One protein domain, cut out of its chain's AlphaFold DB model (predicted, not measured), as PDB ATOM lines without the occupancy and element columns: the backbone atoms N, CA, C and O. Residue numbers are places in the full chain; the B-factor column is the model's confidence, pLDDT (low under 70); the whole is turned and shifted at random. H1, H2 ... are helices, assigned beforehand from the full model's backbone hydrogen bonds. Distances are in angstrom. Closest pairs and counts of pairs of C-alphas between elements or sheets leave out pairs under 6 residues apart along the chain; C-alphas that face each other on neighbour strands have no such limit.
ATOM      1  N   PRO A  56      16.848  -3.822  56.914       85.69
ATOM      2  CA  PRO A  56      18.078  -4.554  56.641       85.69
ATOM      3  C   PRO A  56      17.925  -5.409  55.385       85.69
ATOM      4  O   PRO A  56      16.821  -5.867  55.069       85.69
ATOM      5  N   PHE A  57      19.024  -5.656  54.668       88.50
ATOM      6  CA  PHE A  57      18.960  -6.406  53.415       88.50
ATOM      7  C   PHE A  57      18.272  -7.763  53.590       88.50
ATOM      8  O   PHE A  57      17.466  -8.160  52.756       88.50
ATOM      9  N   VAL A  58      18.545  -8.450  54.697       88.50
ATOM     10  CA  VAL A  58      18.064  -9.806  55.009       88.50
ATOM     11  C   VAL A  58      16.573  -9.903  55.351       88.50
ATOM     12  O   VAL A  58      16.040 -11.014  55.400       88.50
ATOM     13  N   ASP A  59      15.906  -8.765  55.550       87.19
ATOM     14  CA  ASP A  59      14.504  -8.689  55.977       87.19
ATOM     15  C   ASP A  59      13.542  -8.303  54.844       87.19
ATOM     16  O   ASP A  59      12.323  -8.358  55.016       87.19
ATOM     17  N   TYR A  60      14.055  -7.914  53.673       85.81
ATOM     18  CA  TYR A  60      13.204  -7.653  52.512       85.81
ATOM     19  C   TYR A  60      12.600  -8.945  51.966       85.81
ATOM     20  O   TYR A  60      13.311  -9.890  51.645       85.81
ATOM     21  N   ASP A  61      11.293  -8.966  51.737       88.88
ATOM     22  CA  ASP A  61      10.662 -10.076  51.025       88.88
ATOM     23  C   ASP A  61      10.792  -9.886  49.506       88.88
ATOM     24  O   ASP A  61       9.846  -9.493  48.822       88.88
ATOM     25  N   VAL A  62      11.992 -10.128  48.969       89.12
ATOM     26  CA  VAL A  62      12.264 -10.034  47.523       89.12
ATOM     27  C   VAL A  62      11.443 -11.067  46.741       89.12
ATOM     28  O   VAL A  62      10.994 -10.789  45.629       89.12
ATOM     29  N   ALA A  63      11.194 -12.237  47.336       90.44
ATOM     30  CA  ALA A  63      10.444 -13.319  46.708       90.44
ATOM     31  C   ALA A  63       8.998 -12.916  46.385       90.44
ATOM     32  O   ALA A  63       8.474 -13.331  45.351       90.44
ATOM     33  N   SER A  64       8.379 -12.045  47.194       88.50
ATOM     34  CA  SER A  64       7.037 -11.514  46.910       88.50
ATOM     35  C   SER A  64       6.917 -10.777  45.573       88.50
ATOM     36  O   SER A  64       5.817 -10.678  45.041       88.50
ATOM     37  N   TYR A  65       8.024 -10.295  44.998       86.69
ATOM     38  CA  TYR A  65       8.035  -9.565  43.727       86.69
ATOM     39  C   TYR A  65       8.163 -10.483  42.500       86.69
ATOM     40  O   TYR A  65       8.064 -10.012  41.360       86.69
ATOM     41  N   ILE A  66       8.385 -11.785  42.701       87.75
ATOM     42  CA  ILE A  66       8.474 -12.772  41.621       87.75
ATOM     43  C   ILE A  66       7.071 -13.055  41.073       87.75
ATOM     44  O   ILE A  66       6.113 -13.256  41.814       87.75
ATOM     45  N   GLY A  67       6.929 -13.066  39.746       82.25
ATOM     46  CA  GLY A  67       5.655 -13.349  39.084       82.25
ATOM     47  C   GLY A  67       4.673 -12.172  39.064       82.25
ATOM     48  O   GLY A  67       3.528 -12.335  38.637       82.25
ATOM     49  N   HIS A  68       5.102 -10.967  39.457       76.06
ATOM     50  CA  HIS A  68       4.329  -9.735  39.294       76.06
ATOM     51  C   HIS A  68       4.147  -9.379  37.805       76.06
ATOM     52  O   HIS A  68       4.955  -8.674  37.201       76.06
ATOM     53  N   ARG A  69       3.052  -9.866  37.202       70.56
ATOM     54  CA  ARG A  69       2.719  -9.664  35.772       70.56
ATOM     55  C   ARG A  69       1.789  -8.476  35.491       70.56
ATOM     56  O   ARG A  69       1.634  -8.093  34.338       70.56
ATOM     57  N   GLY A  70       1.196  -7.872  36.525       80.75
ATOM     58  CA  GLY A  70       0.251  -6.749  36.387       80.75
ATOM     59  C   GLY A  70       0.893  -5.366  36.208       80.75
ATOM     60  O   GLY A  70       0.184  -4.365  36.082       80.75
ATOM     61  N   ILE A  71       2.223  -5.291  36.220       89.06
ATOM     62  CA  ILE A  71       2.991  -4.047  36.091       89.06
ATOM     63  C   ILE A  71       3.602  -3.929  34.697       89.06
ATOM     64  O   ILE A  71       3.803  -4.921  34.003       89.06
ATOM     65  N   SER A  72       3.901  -2.702  34.275       92.06
ATOM     66  CA  SER A  72       4.574  -2.464  32.994       92.06
ATOM     67  C   SER A  72       6.069  -2.784  33.053       92.06
ATOM     68  O   SER A  72       6.670  -2.772  34.131       92.06
ATOM     69  N   CYS A  73       6.719  -2.978  31.898       93.00
ATOM     70  CA  CYS A  73       8.174  -3.173  31.848       93.00
ATOM     71  C   CYS A  73       8.940  -1.994  32.465       93.00
ATOM     72  O   CYS A  73       9.974  -2.197  33.093       93.00
ATOM     73  N   ALA A  74       8.438  -0.762  32.309       93.69
ATOM     74  CA  ALA A  74       9.055   0.426  32.895       93.69
ATOM     75  C   ALA A  74       8.950   0.454  34.425       93.69
ATOM     76  O   ALA A  74       9.878   0.902  35.095       93.69
ATOM     77  N   GLU A  75       7.829  -0.006  34.985       92.69
ATOM     78  CA  GLU A  75       7.678  -0.171  36.434       92.69
ATOM     79  C   GLU A  75       8.600  -1.278  36.938       92.69
ATOM     80  O   GLU A  75       9.377  -1.044  37.862       92.69
ATOM     81  N   ARG A  76       8.621  -2.420  36.242       93.88
ATOM     82  CA  ARG A  76       9.517  -3.532  36.553       93.88
ATOM     83  C   ARG A  76      10.989  -3.116  36.519       93.88
ATOM     84  O   ARG A  76      11.716  -3.431  37.446       93.88
ATOM     85  N   GLN A  77      11.435  -2.361  35.512       94.81
ATOM     86  CA  GLN A  77      12.822  -1.879  35.436       94.81
ATOM     87  C   GLN A  77      13.213  -1.046  36.668       94.81
ATOM     88  O   GLN A  77      14.334  -1.164  37.153       94.81
ATOM     89  N   ARG A  78      12.298  -0.219  37.195       92.19
ATOM     90  CA  ARG A  78      12.547   0.570  38.414       92.19
ATOM     91  C   ARG A  78      12.606  -0.301  39.665       92.19
ATOM     92  O   ARG A  78      13.443  -0.043  40.520       92.19
ATOM     93  N   GLU A  79      11.743  -1.312  39.771       91.00
ATOM     94  CA  GLU A  79      11.808  -2.294  40.865       91.00
ATOM     95  C   GLU A  79      13.148  -3.039  40.848       91.00
ATOM     96  O   GLU A  79      13.825  -3.130  41.866       91.00
ATOM     97  N   LEU A  80      13.582  -3.513  39.679       94.12
ATOM     98  CA  LEU A  80      14.856  -4.217  39.548       94.12
ATOM     99  C   LEU A  80      16.051  -3.304  39.880       94.12
ATOM    100  O   LEU A  80      16.996  -3.757  40.525       94.12
ATOM    101  N   ASP A  81      16.010  -2.024  39.495       92.62
ATOM    102  CA  ASP A  81      17.047  -1.042  39.856       92.62
ATOM    103  C   ASP A  81      17.088  -0.754  41.365       92.62
ATOM    104  O   ASP A  81      18.161  -0.555  41.940       92.62
ATOM    105  N   PHE A  82      15.933  -0.794  42.034       89.75
ATOM    106  CA  PHE A  82      15.875  -0.732  43.491       89.75
ATOM    107  C   PHE A  82      16.610  -1.923  44.120       89.75
ATOM    108  O   PHE A  82      17.485  -1.713  44.958       89.75
ATOM    109  N   PHE A  83      16.348  -3.151  43.660       91.56
ATOM    110  CA  PHE A  83      17.028  -4.347  44.173       91.56
ATOM    111  C   PHE A  83      18.497  -4.447  43.770       91.56
ATOM    112  O   PHE A  83      19.267  -5.125  44.436       91.56
ATOM    113  N   ARG A  84      18.926  -3.776  42.700       94.12
ATOM    114  CA  ARG A  84      20.339  -3.734  42.301       94.12
ATOM    115  C   ARG A  84      21.225  -3.050  43.344       94.12
ATOM    116  O   ARG A  84      22.391  -3.414  43.497       94.12
ATOM    117  N   PHE A  85      20.677  -2.064  44.044       93.12
ATOM    118  CA  PHE A  85      21.426  -1.224  44.966       93.12
ATOM    119  C   PHE A  85      20.727  -1.151  46.320       93.12
ATOM    120  O   PHE A  85      19.779  -0.379  46.508       93.12
ATOM    121  N   HIS A  86      21.269  -1.887  47.281       91.88
ATOM    122  CA  HIS A  86      20.808  -1.874  48.659       91.88
ATOM    123  C   HIS A  86      21.191  -0.564  49.356       91.88
ATOM    124  O   HIS A  86      22.263  -0.006  49.123       91.88
ATOM    125  N   THR A  87      20.316  -0.058  50.219       91.25
ATOM    126  CA  THR A  87      20.618   1.091  51.081       91.25
ATOM    127  C   THR A  87      20.659   0.606  52.522       91.25
ATOM    128  O   THR A  87      19.594   0.464  53.122       91.25
ATOM    129  N   PRO A  88      21.861   0.370  53.081       90.31
ATOM    130  CA  PRO A  88      21.983  -0.137  54.436       90.31
ATOM    131  C   PRO A  88      21.346   0.777  55.472       90.31
ATOM    132  O   PRO A  88      21.500   2.008  55.397       90.31
ATOM    133  N   THR A  89      20.672   0.159  56.441       91.06
ATOM    134  CA  THR A  89      20.130   0.839  57.625       91.06
ATOM    135  C   THR A  89      21.260   1.260  58.562       91.06
ATOM    136  O   THR A  89      22.393   0.807  58.424       91.06
ATOM    137  N   GLU A  90      20.986   2.148  59.517       88.69
ATOM    138  CA  GLU A  90      22.005   2.570  60.488       88.69
ATOM    139  C   GLU A  90      22.478   1.410  61.378       88.69
ATOM    140  O   GLU A  90      23.682   1.268  61.597       88.69
ATOM    141  N   SER A  91      21.551   0.537  61.799       86.88
ATOM    142  CA  SER A  91      21.881  -0.705  62.515       86.88
ATOM    143  C   SER A  91      22.804  -1.567  61.670       86.88
ATOM    144  O   SER A  91      23.939  -1.798  62.056       86.88
ATOM    145  N   GLU A  92      22.387  -1.916  60.451       88.88
ATOM    146  CA  GLU A  92      23.162  -2.797  59.575       88.88
ATOM    147  C   GLU A  92      24.550  -2.221  59.267       88.88
ATOM    148  O   GLU A  92      25.529  -2.957  59.227       88.88
ATOM    149  N   ARG A  93      24.677  -0.896  59.103       90.50
ATOM    150  CA  ARG A  93      25.993  -0.253  58.944       90.50
ATOM    151  C   ARG A  93      26.885  -0.443  60.153       90.50
ATOM    152  O   ARG A  93      28.084  -0.626  59.969       90.50
ATOM    153  N   THR A  94      26.316  -0.356  61.345       88.06
ATOM    154  CA  THR A  94      27.046  -0.519  62.599       88.06
ATOM    155  C   THR A  94      27.439  -1.981  62.783       88.06
ATOM    156  O   THR A  94      28.615  -2.266  62.972       88.06
ATOM    157  N   ASP A  95      26.488  -2.896  62.601       87.19
ATOM    158  CA  ASP A  95      26.643  -4.330  62.865       87.19
ATOM    159  C   ASP A  95      27.728  -4.977  61.986       87.19
ATOM    160  O   ASP A  95      28.461  -5.857  62.434       87.19
ATOM    161  N   VAL A  96      27.871  -4.523  60.734       89.25
ATOM    162  CA  VAL A  96      28.864  -5.061  59.782       89.25
ATOM    163  C   VAL A  96      29.900  -4.033  59.299       89.25
ATOM    164  O   VAL A  96      30.609  -4.279  58.322       89.25
ATOM    165  N   HIS A  97      30.015  -2.885  59.977       89.19
ATOM    166  CA  HIS A  97      30.954  -1.794  59.665       89.19
ATOM    167  C   HIS A  97      30.920  -1.298  58.201       89.19
ATOM    168  O   HIS A  97      31.959  -1.037  57.589       89.19
ATOM    169  N   LEU A  98      29.731  -1.155  57.606       90.69
ATOM    170  CA  LEU A  98      29.609  -0.766  56.194       90.69
ATOM    171  C   LEU A  98      30.002   0.697  55.940       90.69
ATOM    172  O   LEU A  98      29.646   1.586  56.719       90.69
ATOM    173  N   PRO A  99      30.629   0.991  54.783       86.81
ATOM    174  CA  PRO A  99      30.894   2.362  54.370       86.81
ATOM    175  C   PRO A  99      29.591   3.136  54.125       86.81
ATOM    176  O   PRO A  99      28.541   2.564  53.821       86.81
ATOM    177  N   SER A 100      29.658   4.467  54.206       83.94
ATOM    178  CA  SER A 100      28.540   5.344  53.847       83.94
ATOM    179  C   SER A 100      28.156   5.179  52.371       83.94
ATOM    180  O   SER A 100      29.034   5.173  51.509       83.94
ATOM    181  N   GLY A 101      26.857   5.121  52.071       87.38
ATOM    182  CA  GLY A 101      26.343   5.016  50.700       87.38
ATOM    183  C   GLY A 101      25.499   3.769  50.441       87.38
ATOM    184  O   GLY A 101      25.144   3.040  51.372       87.38
ATOM    185  N   ARG A 102      25.132   3.577  49.169       92.12
ATOM    186  CA  ARG A 102      24.407   2.396  48.680       92.12
ATOM    187  C   ARG A 102      25.400   1.287  48.345       92.12
ATOM    188  O   ARG A 102      26.489   1.578  47.865       92.12
ATOM    189  N   ILE A 103      24.983   0.051  48.567       93.31
ATOM    190  CA  ILE A 103      25.732  -1.164  48.267       93.31
ATOM    191  C   ILE A 103      25.243  -1.732  46.936       93.31
ATOM    192  O   ILE A 103      24.059  -2.013  46.766       93.31
ATOM    193  N   ASN A 104      26.150  -1.889  45.981       95.50
ATOM    194  CA  ASN A 104      25.906  -2.521  44.696       95.50
ATOM    195  C   ASN A 104      25.975  -4.047  44.831       95.50
ATOM    196  O   ASN A 104      27.053  -4.612  45.020       95.50
ATOM    197  N   LEU A 105      24.842  -4.725  44.650       95.81
ATOM    198  CA  LEU A 105      24.761  -6.184  44.785       95.81
ATOM    199  C   LEU A 105      25.464  -6.950  43.651       95.81
ATOM    200  O   LEU A 105      25.656  -8.159  43.741       95.81
ATOM    201  N   HIS A 106      25.876  -6.267  42.579       96.31
ATOM    202  CA  HIS A 106      26.696  -6.866  41.514       96.31
ATOM    203  C   HIS A 106      28.190  -6.840  41.848       96.31
ATOM    204  O   HIS A 106      28.986  -7.487  41.175       96.31
ATOM    205  N   SER A 107      28.588  -6.083  42.873       96.81
ATOM    206  CA  SER A 107      29.978  -5.967  43.299       96.81
ATOM    207  C   SER A 107      30.295  -7.039  44.333       96.81
ATOM    208  O   SER A 107      29.895  -6.935  45.490       96.81
ATOM    209  N   THR A 108      31.089  -8.035  43.943       96.12
ATOM    210  CA  THR A 108      31.563  -9.094  44.848       96.12
ATOM    211  C   THR A 108      32.202  -8.522  46.119       96.12
ATOM    212  O   THR A 108      31.946  -9.004  47.218       96.12
ATOM    213  N   LYS A 109      32.982  -7.440  45.989       95.38
ATOM    214  CA  LYS A 109      33.610  -6.749  47.124       95.38
ATOM    215  C   LYS A 109      32.574  -6.211  48.112       95.38
ATOM    216  O   LYS A 109      32.722  -6.398  49.313       95.38
ATOM    217  N   GLU A 110      31.557  -5.517  47.615       95.88
ATOM    218  CA  GLU A 110      30.564  -4.886  48.487       95.88
ATOM    219  C   GLU A 110      29.598  -5.911  49.084       95.88
ATOM    220  O   GLU A 110      29.195  -5.771  50.236       95.88
ATOM    221  N   VAL A 111      29.306  -6.989  48.354       96.12
ATOM    222  CA  VAL A 111      28.598  -8.152  48.898       96.12
ATOM    223  C   VAL A 111      29.380  -8.781  50.050       96.12
ATOM    224  O   VAL A 111      28.792  -9.072  51.087       96.12
ATOM    225  N   PHE A 112      30.703  -8.944  49.937       95.19
ATOM    226  CA  PHE A 112      31.497  -9.451  51.060       95.19
ATOM    227  C   PHE A 112      31.454  -8.534  52.280       95.19
ATOM    228  O   PHE A 112      31.454  -9.032  53.405       95.19
ATOM    229  N   PHE A 113      31.374  -7.216  52.087       94.50
ATOM    230  CA  PHE A 113      31.158  -6.298  53.203       94.50
ATOM    231  C   PHE A 113      29.798  -6.532  53.857       94.50
ATOM    232  O   PHE A 113      29.726  -6.632  55.078       94.50
ATOM    233  N   LEU A 114      28.744  -6.698  53.053       94.06
ATOM    234  CA  LEU A 114      27.393  -6.971  53.543       94.06
ATOM    235  C   LEU A 114      27.307  -8.291  54.324       94.06
ATOM    236  O   LEU A 114      26.586  -8.384  55.311       94.06
ATOM    237  N   CYS A 115      28.094  -9.290  53.936       94.19
ATOM    238  CA  CYS A 115      28.222 -10.555  54.654       94.19
ATOM    239  C   CYS A 115      29.078 -10.475  55.939       94.19
ATOM    240  O   CYS A 115      29.320 -11.511  56.553       94.19
ATOM    241  N   GLY A 116      29.587  -9.302  56.333       92.31
ATOM    242  CA  GLY A 116      30.412  -9.141  57.537       92.31
ATOM    243  C   GLY A 116      31.913  -9.351  57.335       92.31
ATOM    244  O   GLY A 116      32.650  -9.552  58.300       92.31
ATOM    245  N   GLY A 117      32.418  -9.277  56.101       91.44
ATOM    246  CA  GLY A 117      33.856  -9.400  55.833       91.44
ATOM    247  C   GLY A 117      34.717  -8.348  56.553       91.44
ATOM    248  O   GLY A 117      35.894  -8.591  56.804       91.44
ATOM    249  N   LEU A 118      34.136  -7.202  56.929       90.19
ATOM    250  CA  LEU A 118      34.812  -6.140  57.689       90.19
ATOM    251  C   LEU A 118      34.877  -6.404  59.201       90.19
ATOM    252  O   LEU A 118      35.682  -5.780  59.886       90.19
ATOM    253  N   VAL A 119      34.072  -7.339  59.709       90.44
ATOM    254  CA  VAL A 119      34.067  -7.771  61.119       90.44
ATOM    255  C   VAL A 119      34.657  -9.177  61.290       90.44
ATOM    256  O   VAL A 119      34.504  -9.807  62.327       90.44
ATOM    257  N   GLY A 120      35.369  -9.677  60.274       88.12
ATOM    258  CA  GLY A 120      36.146 -10.914  60.369       88.12
ATOM    259  C   GLY A 120      35.398 -12.199  60.007       88.12
ATOM    260  O   GLY A 120      35.960 -13.281  60.202       88.12
ATOM    261  N   VAL A 121      34.188 -12.114  59.433       92.12
ATOM    262  CA  VAL A 121      33.474 -13.297  58.921       92.12
ATOM    263  C   VAL A 121      34.333 -14.018  57.886       92.12
ATOM    264  O   VAL A 121      34.835 -13.423  56.928       92.12
ATOM    265  N   ARG A 122      34.511 -15.326  58.089       91.81
ATOM    266  CA  ARG A 122      35.318 -16.179  57.216       91.81
ATOM    267  C   ARG A 122      34.459 -16.816  56.128       91.81
ATOM    268  O   ARG A 122      33.278 -17.118  56.320       91.81
ATOM    269  N   PHE A 123      35.094 -17.036  54.984       92.25
ATOM    270  CA  PHE A 123      34.506 -17.709  53.837       92.25
ATOM    271  C   PHE A 123      35.357 -18.907  53.465       92.25
ATOM    272  O   PHE A 123      36.583 -18.811  53.372       92.25
ATOM    273  N   GLU A 124      34.692 -20.019  53.209       93.50
ATOM    274  CA  GLU A 124      35.286 -21.151  52.530       93.50
ATOM    275  C   GLU A 124      35.506 -20.825  51.049       93.50
ATOM    276  O   GLU A 124      34.850 -19.964  50.457       93.50
ATOM    277  N   SER A 125      36.425 -21.552  50.411       94.38
ATOM    278  CA  SER A 125      36.727 -21.343  48.987       94.38
ATOM    279  C   SER A 125      35.506 -21.578  48.088       94.38
ATOM    280  O   SER A 125      35.316 -20.864  47.105       94.38
ATOM    281  N   SER A 126      34.663 -22.547  48.448       95.19
ATOM    282  CA  SER A 126      33.386 -22.846  47.789       95.19
ATOM    283  C   SER A 126      32.423 -21.654  47.848       95.19
ATOM    284  O   SER A 126      31.818 -21.296  46.840       95.19
ATOM    285  N   GLU A 127      32.322 -20.996  49.002       93.44
ATOM    286  CA  GLU A 127      31.451 -19.839  49.214       93.44
ATOM    287  C   GLU A 127      31.952 -18.609  48.455       93.44
ATOM    288  O   GLU A 127      31.159 -17.904  47.835       93.44
ATOM    289  N   LEU A 128      33.270 -18.376  48.438       94.25
ATOM    290  CA  LEU A 128      33.877 -17.299  47.649       94.25
ATOM    291  C   LEU A 128      33.561 -17.456  46.155       94.25
ATOM    292  O   LEU A 128      33.172 -16.489  45.493       94.25
ATOM    293  N   GLN A 129      33.704 -18.675  45.628       95.81
ATOM    294  CA  GLN A 129      33.356 -18.986  44.241       95.81
ATOM    295  C   GLN A 129      31.861 -18.803  43.991       95.81
ATOM    296  O   GLN A 129      31.481 -18.199  42.989       95.81
ATOM    297  N   HIS A 130      31.017 -19.265  44.913       95.19
ATOM    298  CA  HIS A 130      29.571 -19.135  44.798       95.19
ATOM    299  C   HIS A 130      29.122 -17.668  44.747       95.19
ATOM    300  O   HIS A 130      28.397 -17.290  43.831       95.19
ATOM    301  N   VAL A 131      29.617 -16.813  45.652       96.00
ATOM    302  CA  VAL A 131      29.326 -15.366  45.638       96.00
ATOM    303  C   VAL A 131      29.812 -14.719  44.341       96.00
ATOM    304  O   VAL A 131      29.098 -13.924  43.734       96.00
ATOM    305  N   THR A 132      31.013 -15.079  43.885       96.56
ATOM    306  CA  THR A 132      31.574 -14.550  42.634       96.56
ATOM    307  C   THR A 132      30.700 -14.921  41.433       96.56
ATOM    308  O   THR A 132      30.388 -14.053  40.615       96.56
ATOM    309  N   HIS A 133      30.259 -16.179  41.343       97.19
ATOM    310  CA  HIS A 133      29.356 -16.636  40.289       97.19
ATOM    311  C   HIS A 133      27.991 -15.949  40.364       97.19
ATOM    312  O   HIS A 133      27.527 -15.449  39.344       97.19
ATOM    313  N   LEU A 134      27.393 -15.823  41.553       97.00
ATOM    314  CA  LEU A 134      26.122 -15.111  41.727       97.00
ATOM    315  C   LEU A 134      26.209 -13.661  41.235       97.00
ATOM    316  O   LEU A 134      25.373 -13.230  40.444       97.00
ATOM    317  N   CYS A 135      27.240 -12.909  41.638       97.56
ATOM    318  CA  CYS A 135      27.426 -11.528  41.183       97.56
ATOM    319  C   CYS A 135      27.613 -11.434  39.655       97.56
ATOM    320  O   CYS A 135      27.075 -10.523  39.013       97.56
ATOM    321  N   ALA A 136      28.349 -12.376  39.055       97.44
ATOM    322  CA  ALA A 136      28.551 -12.439  37.607       97.44
ATOM    323  C   ALA A 136      27.253 -12.778  36.851       97.44
ATOM    324  O   ALA A 136      26.943 -12.150  35.830       97.44
ATOM    325  N   ASP A 137      26.458 -13.713  37.370       97.56
ATOM    326  CA  ASP A 137      25.161 -14.084  36.808       97.56
ATOM    327  C   ASP A 137      24.168 -12.927  36.910       97.56
ATOM    328  O   ASP A 137      23.523 -12.582  35.916       97.56
ATOM    329  N   MET A 138      24.106 -12.246  38.059       97.75
ATOM    330  CA  MET A 138      23.286 -11.045  38.238       97.75
ATOM    331  C   MET A 138      23.666  -9.950  37.240       97.75
ATOM    332  O   MET A 138      22.786  -9.379  36.595       97.75
ATOM    333  N   THR A 139      24.966  -9.702  37.050       97.75
ATOM    334  CA  THR A 139      25.476  -8.742  36.057       97.75
ATOM    335  C   THR A 139      25.053  -9.137  34.641       97.75
ATOM    336  O   THR A 139      24.549  -8.317  33.873       97.75
ATOM    337  N   THR A 140      25.204 -10.415  34.291       97.56
ATOM    338  CA  THR A 140      24.835 -10.943  32.973       97.56
ATOM    339  C   THR A 140      23.337 -10.795  32.710       97.56
ATOM    340  O   THR A 140      22.934 -10.353  31.630       97.56
ATOM    341  N   ARG A 141      22.493 -11.133  33.691       96.94
ATOM    342  CA  ARG A 141      21.034 -10.997  33.593       96.94
ATOM    343  C   ARG A 141      20.607  -9.540  33.513       96.94
ATOM    344  O   ARG A 141      19.789  -9.205  32.660       96.94
ATOM    345  N   TRP A 142      21.218  -8.673  34.315       97.44
ATOM    346  CA  TRP A 142      20.978  -7.236  34.276       97.44
ATOM    347  C   TRP A 142      21.308  -6.621  32.915       97.44
ATOM    348  O   TRP A 142      20.517  -5.849  32.376       97.44
ATOM    349  N   ASN A 143      22.449  -6.981  32.326       96.94
ATOM    350  CA  ASN A 143      22.844  -6.468  31.014       96.94
ATOM    351  C   ASN A 143      21.870  -6.927  29.921       96.94
ATOM    352  O   ASN A 143      21.474  -6.129  29.075       96.94
ATOM    353  N   LYS A 144      21.414  -8.186  29.968       96.56
ATOM    354  CA  LYS A 144      20.374  -8.684  29.052       96.56
ATOM    355  C   LYS A 144      19.056  -7.921  29.217       96.56
ATOM    356  O   LYS A 144      18.488  -7.495  28.216       96.56
ATOM    357  N   LEU A 145      18.602  -7.712  30.456       96.25
ATOM    358  CA  LEU A 145      17.410  -6.911  30.763       96.25
ATOM    359  C   LEU A 145      17.534  -5.489  30.221       96.25
ATOM    360  O   LEU A 145      16.634  -5.024  29.527       96.25
ATOM    361  N   SER A 146      18.662  -4.832  30.491       95.75
ATOM    362  CA  SER A 146      18.925  -3.455  30.067       95.75
ATOM    363  C   SER A 146      18.906  -3.338  28.544       95.75
ATOM    364  O   SER A 146      18.204  -2.485  28.010       95.75
ATOM    365  N   ASN A 147      19.564  -4.259  27.834       96.00
ATOM    366  CA  ASN A 147      19.579  -4.275  26.370       96.00
ATOM    367  C   ASN A 147      18.171  -4.464  25.775       96.00
ATOM    368  O   ASN A 147      17.773  -3.748  24.852       96.00
ATOM    369  N   ILE A 148      17.386  -5.409  26.302       94.75
ATOM    370  CA  ILE A 148      15.997  -5.625  25.863       94.75
ATOM    371  C   ILE A 148      15.154  -4.377  26.152       94.75
ATOM    372  O   ILE A 148      14.425  -3.891  25.289       94.75
ATOM    373  N   PHE A 149      15.280  -3.812  27.353       95.62
ATOM    374  CA  PHE A 149      14.526  -2.627  27.733       95.62
ATOM    375  C   PHE A 149      14.880  -1.424  26.858       95.62
ATOM    376  O   PHE A 149      13.989  -0.708  26.417       95.62
ATOM    377  N   GLU A 150      16.152  -1.182  26.558       95.12
ATOM    378  CA  GLU A 150      16.571  -0.069  25.703       95.12
ATOM    379  C   GLU A 150      16.015  -0.196  24.283       95.12
ATOM    380  O   GLU A 150      15.492   0.787  23.753       95.12
ATOM    381  N   THR A 151      16.024  -1.410  23.725       94.19
ATOM    382  CA  THR A 151      15.517  -1.702  22.373       94.19
ATOM    383  C   THR A 151      13.990  -1.694  22.260       94.19
ATOM    384  O   THR A 151      13.459  -1.516  21.162       94.19
ATOM    385  N   PHE A 152      13.255  -1.817  23.369       93.62
ATOM    386  CA  PHE A 152      11.795  -1.742  23.348       93.62
ATOM    387  C   PHE A 152      11.277  -0.382  22.871       93.62
ATOM    388  O   PHE A 152      11.631   0.683  23.394       93.62
ATOM    389  N   HIS A 153      10.301  -0.436  21.962       93.31
ATOM    390  CA  HIS A 153       9.485   0.722  21.624       93.31
ATOM    391  C   HIS A 153       8.725   1.238  22.862       93.31
ATOM    392  O   HIS A 153       8.329   0.475  23.747       93.31
ATOM    393  N   LEU A 154       8.470   2.550  22.919       91.88
ATOM    394  CA  LEU A 154       7.807   3.207  24.056       91.88
ATOM    395  C   LEU A 154       6.440   2.602  24.412       91.88
ATOM    396  O   LEU A 154       6.064   2.608  25.585       91.88
ATOM    397  N   SER A 155       5.704   2.080  23.427       90.50
ATOM    398  CA  SER A 155       4.427   1.396  23.665       90.50
ATOM    399  C   SER A 155       4.604   0.103  24.463       90.50
ATOM    400  O   SER A 155       3.827  -0.133  25.382       90.50
ATOM    401  N   LEU A 156       5.648  -0.684  24.182       90.75
ATOM    402  CA  LEU A 156       5.953  -1.928  24.897       90.75
ATOM    403  C   LEU A 156       6.407  -1.652  26.331       90.75
ATOM    404  O   LEU A 156       5.966  -2.318  27.257       90.75
ATOM    405  N   LYS A 157       7.195  -0.591  26.547       92.94
ATOM    406  CA  LYS A 157       7.634  -0.176  27.894       92.94
ATOM    407  C   LYS A 157       6.472   0.135  28.840       92.94
ATOM    408  O   LYS A 157       6.601  -0.058  30.047       92.94
ATOM    409  N   LYS A 158       5.366   0.653  28.293       91.38
ATOM    410  CA  LYS A 158       4.136   1.007  29.022       91.38
ATOM    411  C   LYS A 158       3.071  -0.091  28.964       91.38
ATOM    412  O   LYS A 158       2.040   0.050  29.621       91.38
ATOM    413  N   PHE A 159       3.293  -1.142  28.177       87.06
ATOM    414  CA  PHE A 159       2.353  -2.241  28.021       87.06
ATOM    415  C   PHE A 159       2.207  -2.994  29.343       87.06
ATOM    416  O   PHE A 159       3.186  -3.185  30.064       87.06
ATOM    417  N   ARG A 160       0.980  -3.398  29.666       87.88
ATOM    418  CA  ARG A 160       0.653  -4.174  30.864       87.88
ATOM    419  C   ARG A 160      -0.056  -5.443  30.436       87.88
ATOM    420  O   ARG A 160      -1.015  -5.375  29.668       87.88
ATOM    421  N   ILE A 161       0.410  -6.580  30.940       82.69
ATOM    422  CA  ILE A 161      -0.236  -7.858  30.666       82.69
ATOM    423  C   ILE A 161      -1.500  -7.937  31.531       82.69
ATOM    424  O   ILE A 161      -1.423  -7.990  32.756       82.69
ATOM    425  N   SER A 162      -2.671  -7.916  30.894       77.75
ATOM    426  CA  SER A 162      -3.941  -8.300  31.518       77.75
ATOM    427  C   SER A 162      -4.119  -9.819  31.461       77.75
ATOM    428  O   SER A 162      -3.653 -10.458  30.518       77.75
ATOM    429  N   ALA A 163      -4.828 -10.391  32.438       68.12
ATOM    430  CA  ALA A 163      -5.116 -11.828  32.517       68.12
ATOM    431  C   ALA A 163      -5.920 -12.367  31.314       68.12
ATOM    432  O   ALA A 163      -5.919 -13.566  31.064       68.12
ATOM    433  N   GLU A 164      -6.584 -11.482  30.569       65.75
ATOM    434  CA  GLU A 164      -7.456 -11.814  29.434       65.75
ATOM    435  C   GLU A 164      -6.745 -11.760  28.069       65.75
ATOM    436  O   GLU A 164      -7.371 -11.991  27.037       65.75
ATOM    437  N   LEU A 165      -5.454 -11.412  28.025       68.56
ATOM    438  CA  LEU A 165      -4.734 -11.263  26.759       68.56
ATOM    439  C   LEU A 165      -4.340 -12.614  26.156       68.56
ATOM    440  O   LEU A 165      -3.810 -13.489  26.836       68.56
ATOM    441  N   ASP A 166      -4.512 -12.719  24.837       64.62
ATOM    442  CA  ASP A 166      -4.015 -13.838  24.043       64.62
ATOM    443  C   ASP A 166      -2.477 -13.888  24.098       64.62
ATOM    444  O   ASP A 166      -1.776 -12.961  23.663       64.62
ATOM    445  N   GLY A 167      -1.954 -14.988  24.646       68.12
ATOM    446  CA  GLY A 167      -0.522 -15.262  24.774       68.12
ATOM    447  C   GLY A 167       0.206 -15.412  23.435       68.12
ATOM    448  O   GLY A 167       1.432 -15.457  23.425       68.12
ATOM    449  N   ASN A 168      -0.519 -15.444  22.313       74.38
ATOM    450  CA  ASN A 168       0.053 -15.594  20.974       74.38
ATOM    451  C   ASN A 168       0.388 -14.267  20.271       74.38
ATOM    452  O   ASN A 168       0.958 -14.278  19.178       74.38
ATOM    453  N   CYS A 169       0.066 -13.110  20.859       83.19
ATOM    454  CA  CYS A 169       0.453 -11.822  20.278       83.19
ATOM    455  C   CYS A 169       1.976 -11.588  20.425       83.19
ATOM    456  O   CYS A 169       2.481 -11.633  21.551       83.19
ATOM    457  N   PRO A 170       2.719 -11.241  19.352       84.00
ATOM    458  CA  PRO A 170       4.173 -11.032  19.413       84.00
ATOM    459  C   PRO A 170       4.630  -9.997  20.449       84.00
ATOM    460  O   PRO A 170       5.704 -10.123  21.035       84.00
ATOM    461  N   ASN A 171       3.817  -8.967  20.691       86.19
ATOM    462  CA  ASN A 171       4.098  -7.957  21.713       86.19
ATOM    463  C   ASN A 171       3.923  -8.525  23.128       86.19
ATOM    464  O   ASN A 171       4.735  -8.240  24.005       86.19
ATOM    465  N   THR A 172       2.894  -9.353  23.339       87.31
ATOM    466  CA  THR A 172       2.665 -10.051  24.610       87.31
ATOM    467  C   THR A 172       3.821 -11.001  24.912       87.31
ATOM    468  O   THR A 172       4.332 -10.979  26.028       87.31
ATOM    469  N   ILE A 173       4.291 -11.759  23.916       88.69
ATOM    470  CA  ILE A 173       5.422 -12.690  24.057       88.69
ATOM    471  C   ILE A 173       6.685 -11.947  24.512       88.69
ATOM    472  O   ILE A 173       7.256 -12.301  25.539       88.69
ATOM    473  N   GLN A 174       7.070 -10.866  23.824       90.69
ATOM    474  CA  GLN A 174       8.262 -10.083  24.184       90.69
ATOM    475  C   GLN A 174       8.186  -9.511  25.604       90.69
ATOM    476  O   GLN A 174       9.155  -9.560  26.363       90.69
ATOM    477  N   VAL A 175       7.027  -8.973  25.990       91.88
ATOM    478  CA  VAL A 175       6.832  -8.437  27.342       91.88
ATOM    479  C   VAL A 175       6.889  -9.568  28.377       91.88
ATOM    480  O   VAL A 175       7.555  -9.423  29.402       91.88
ATOM    481  N   MET A 176       6.274 -10.722  28.106       91.25
ATOM    482  CA  MET A 176       6.345 -11.896  28.983       91.25
ATOM    483  C   MET A 176       7.774 -12.418  29.160       91.25
ATOM    484  O   MET A 176       8.145 -12.759  30.283       91.25
ATOM    485  N   GLU A 177       8.568 -12.464  28.091       92.38
ATOM    486  CA  GLU A 177       9.984 -12.847  28.137       92.38
ATOM    487  C   GLU A 177      10.799 -11.879  28.995       92.38
ATOM    488  O   GLU A 177      11.589 -12.313  29.833       92.38
ATOM    489  N   TYR A 178      10.555 -10.574  28.854       94.81
ATOM    490  CA  TYR A 178      11.187  -9.561  29.691       94.81
ATOM    491  C   TYR A 178      10.847  -9.746  31.179       94.81
ATOM    492  O   TYR A 178      11.742  -9.743  32.025       94.81
ATOM    493  N   HIS A 179       9.568  -9.959  31.516       94.06
ATOM    494  CA  HIS A 179       9.161 -10.210  32.904       94.06
ATOM    495  C   HIS A 179       9.781 -11.493  33.459       94.06
ATOM    496  O   HIS A 179      10.291 -11.470  34.576       94.06
ATOM    497  N   LYS A 180       9.811 -12.569  32.664       94.06
ATOM    498  CA  LYS A 180      10.457 -13.829  33.045       94.06
ATOM    499  C   LYS A 180      11.944 -13.629  33.339       94.06
ATOM    500  O   LYS A 180      12.429 -14.094  34.361       94.06
ATOM    501  N   LEU A 181      12.661 -12.896  32.490       95.81
ATOM    502  CA  LEU A 181      14.071 -12.591  32.732       95.81
ATOM    503  C   LEU A 181      14.264 -11.737  33.998       95.81
ATOM    504  O   LEU A 181      15.258 -11.886  34.707       95.81
ATOM    505  N   GLY A 182      13.306 -10.857  34.296       96.50
ATOM    506  CA  GLY A 182      13.269 -10.104  35.544       96.50
ATOM    507  C   GLY A 182      13.038 -10.995  36.764       96.50
ATOM    508  O   GLY A 182      13.635 -10.746  37.802       96.50
ATOM    509  N   ASP A 183      12.175 -12.008  36.661       96.31
ATOM    510  CA  ASP A 183      11.965 -13.015  37.712       96.31
ATOM    511  C   ASP A 183      13.247 -13.827  37.954       96.31
ATOM    512  O   ASP A 183      13.704 -13.903  39.091       96.31
ATOM    513  N   GLU A 184      13.905 -14.307  36.891       96.88
ATOM    514  CA  GLU A 184      15.203 -15.004  36.973       96.88
ATOM    515  C   GLU A 184      16.278 -14.142  37.668       96.88
ATOM    516  O   GLU A 184      17.117 -14.649  38.408       96.88
ATOM    517  N   TYR A 185      16.268 -12.822  37.455       97.69
ATOM    518  CA  TYR A 185      17.161 -11.908  38.173       97.69
ATOM    519  C   TYR A 185      16.821 -11.811  39.668       97.69
ATOM    520  O   TYR A 185      17.727 -11.838  40.499       97.69
ATOM    521  N   LEU A 186      15.537 -11.707  40.027       96.44
ATOM    522  CA  LEU A 186      15.116 -11.655  41.431       96.44
ATOM    523  C   LEU A 186      15.425 -12.960  42.173       96.44
ATOM    524  O   LEU A 186      15.815 -12.910  43.335       96.44
ATOM    525  N   GLU A 187      15.330 -14.110  41.509       97.25
ATOM    526  CA  GLU A 187      15.743 -15.399  42.078       97.25
ATOM    527  C   GLU A 187      17.225 -15.401  42.484       97.25
ATOM    528  O   GLU A 187      17.574 -15.925  43.542       97.25
ATOM    529  N   LEU A 188      18.100 -14.768  41.694       97.69
ATOM    530  CA  LEU A 188      19.512 -14.599  42.059       97.69
ATOM    531  C   LEU A 188      19.681 -13.662  43.264       97.69
ATOM    532  O   LEU A 188      20.502 -13.935  44.139       97.69
ATOM    533  N   VAL A 189      18.884 -12.591  43.350       96.69
ATOM    534  CA  VAL A 189      18.878 -11.691  44.519       96.69
ATOM    535  C   VAL A 189      18.443 -12.444  45.783       96.69
ATOM    536  O   VAL A 189      19.066 -12.278  46.827       96.69
ATOM    537  N   VAL A 190      17.425 -13.306  45.700       96.38
ATOM    538  CA  VAL A 190      16.960 -14.141  46.825       96.38
ATOM    539  C   VAL A 190      18.044 -15.127  47.278       96.38
ATOM    540  O   VAL A 190      18.263 -15.306  48.480       96.38
ATOM    541  N   GLN A 191      18.762 -15.746  46.337       96.56
ATOM    542  CA  GLN A 191      19.898 -16.618  46.659       96.56
ATOM    543  C   GLN A 191      21.004 -15.843  47.384       96.56
ATOM    544  O   GLN A 191      21.483 -16.279  48.433       96.56
ATOM    545  N   LEU A 192      21.348 -14.655  46.880       96.56
ATOM    546  CA  LEU A 192      22.317 -13.767  47.514       96.56
ATOM    547  C   LEU A 192      21.889 -13.369  48.934       96.56
ATOM    548  O   LEU A 192      22.686 -13.431  49.866       96.56
ATOM    549  N   GLN A 193      20.622 -13.001  49.112       95.25
ATOM    550  CA  GLN A 193      20.045 -12.634  50.403       95.25
ATOM    551  C   GLN A 193      20.109 -13.779  51.415       95.25
ATOM    552  O   GLN A 193      20.466 -13.561  52.573       95.25
ATOM    553  N   THR A 194      19.826 -15.003  50.968       95.00
ATOM    554  CA  THR A 194      19.935 -16.212  51.795       95.00
ATOM    555  C   THR A 194      21.365 -16.407  52.299       95.00
ATOM    556  O   THR A 194      21.572 -16.664  53.485       95.00
ATOM    557  N   LEU A 195      22.357 -16.217  51.425       94.62
ATOM    558  CA  LEU A 195      23.770 -16.318  51.789       94.62
ATOM    559  C   LEU A 195      24.189 -15.225  52.778       94.62
ATOM    560  O   LEU A 195      24.830 -15.528  53.783       94.62
ATOM    561  N   VAL A 196      23.814 -13.969  52.519       94.50
ATOM    562  CA  VAL A 196      24.116 -12.847  53.424       94.50
ATOM    563  C   VAL A 196      23.530 -13.114  54.808       94.50
ATOM    564  O   VAL A 196      24.232 -12.961  55.803       94.50
ATOM    565  N   LYS A 197      22.278 -13.575  54.874       93.94
ATOM    566  CA  LYS A 197      21.604 -13.910  56.132       93.94
ATOM    567  C   LYS A 197      22.331 -15.003  56.907       93.94
ATOM    568  O   LYS A 197      22.519 -14.877  58.115       93.94
ATOM    569  N   GLU A 198      22.771 -16.056  56.222       93.25
ATOM    570  CA  GLU A 198      23.550 -17.124  56.851       93.25
ATOM    571  C   GLU A 198      24.882 -16.605  57.404       93.25
ATOM    572  O   GLU A 198      25.264 -16.960  58.519       93.25
ATOM    573  N   LYS A 199      25.570 -15.730  56.663       93.19
ATOM    574  CA  LYS A 199      26.846 -15.148  57.092       93.19
ATOM    575  C   LYS A 199      26.700 -14.160  58.240       93.19
ATOM    576  O   LYS A 199      27.456 -14.256  59.204       93.19
ATOM    577  N   GLN A 200      25.699 -13.288  58.199       91.50
ATOM    578  CA  GLN A 200      25.425 -12.352  59.291       91.50
ATOM    579  C   GLN A 200      25.072 -13.085  60.594       91.50
ATOM    580  O   GLN A 200      25.560 -12.709  61.651       91.50
ATOM    581  N   ARG A 201      24.371 -14.225  60.529       89.50
ATOM    582  CA  ARG A 201      24.108 -15.071  61.709       89.50
ATOM    583  C   ARG A 201      25.382 -15.578  62.404       89.50
ATOM    584  O   ARG A 201      25.347 -15.924  63.584       89.50
ATOM    585  N   GLN A 202      26.506 -15.689  61.693       87.88
ATOM    586  CA  GLN A 202      27.782 -16.100  62.293       87.88
ATOM    587  C   GLN A 202      28.393 -14.985  63.148       87.88
ATOM    588  O   GLN A 202      29.090 -15.283  64.117       87.88
ATOM    589  N   ILE A 203      28.080 -13.726  62.833       85.50
ATOM    590  CA  ILE A 203      28.513 -12.545  63.587       85.50
ATOM    591  C   ILE A 203      27.866 -12.570  64.970       85.50
ATOM    592  O   ILE A 203      28.580 -12.559  65.972       85.50
TER     593      ILE A 203
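What this domain is: This is residues 56 to 203 of the 228 residues of an uncharacterized protein of archaeon (UniProt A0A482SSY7). Long H4 and H6 lie side by side, and shorter H1 joins them in an elongated up-and-down bundle, each running against the one before. Small H2 and H3 lie toward one end, H5 near the other. The printed part has 148 residues with six named helices, H1 to H6, and no named strand: all helix, only just compact, close to loose, radius of gyration of the C-alphas 17.2 A, spans 54 by 30 by 23 A.

Where its parts are: H1, residues 73 to 84, begins at C-alpha 73 (8.174, -3.173, 31.848). H2 is residues 90 to 95, H3 108 to 114, H5 154 to 157. H4, residues 125 to 151, spans 39.3 A; H6, 170 to 203, spans 50.5 A, ending at C-alpha 203 (28.513, -12.545, 63.587).

How they stand to each other: H6, with residues 178 to 192 alone, touches H4 at a shallow tilt of 27 degrees, opposite ways; closest C-alphas Arg 141 and Tyr 185, 6.1 A. H1 touches H6, closest C-alphas Cys 73 and Val 175, 7.1 A. H2 touches no helix. Every O i to N i+4 pair is within hydrogen-bond range in H1 to H4, 28 of 30 in H6; H5 is too short.

The domain as a whole: The printed part has no cut. Links H2 to H3 and H5 to H6 are long. Residues 163 to 167 are under pLDDT 70.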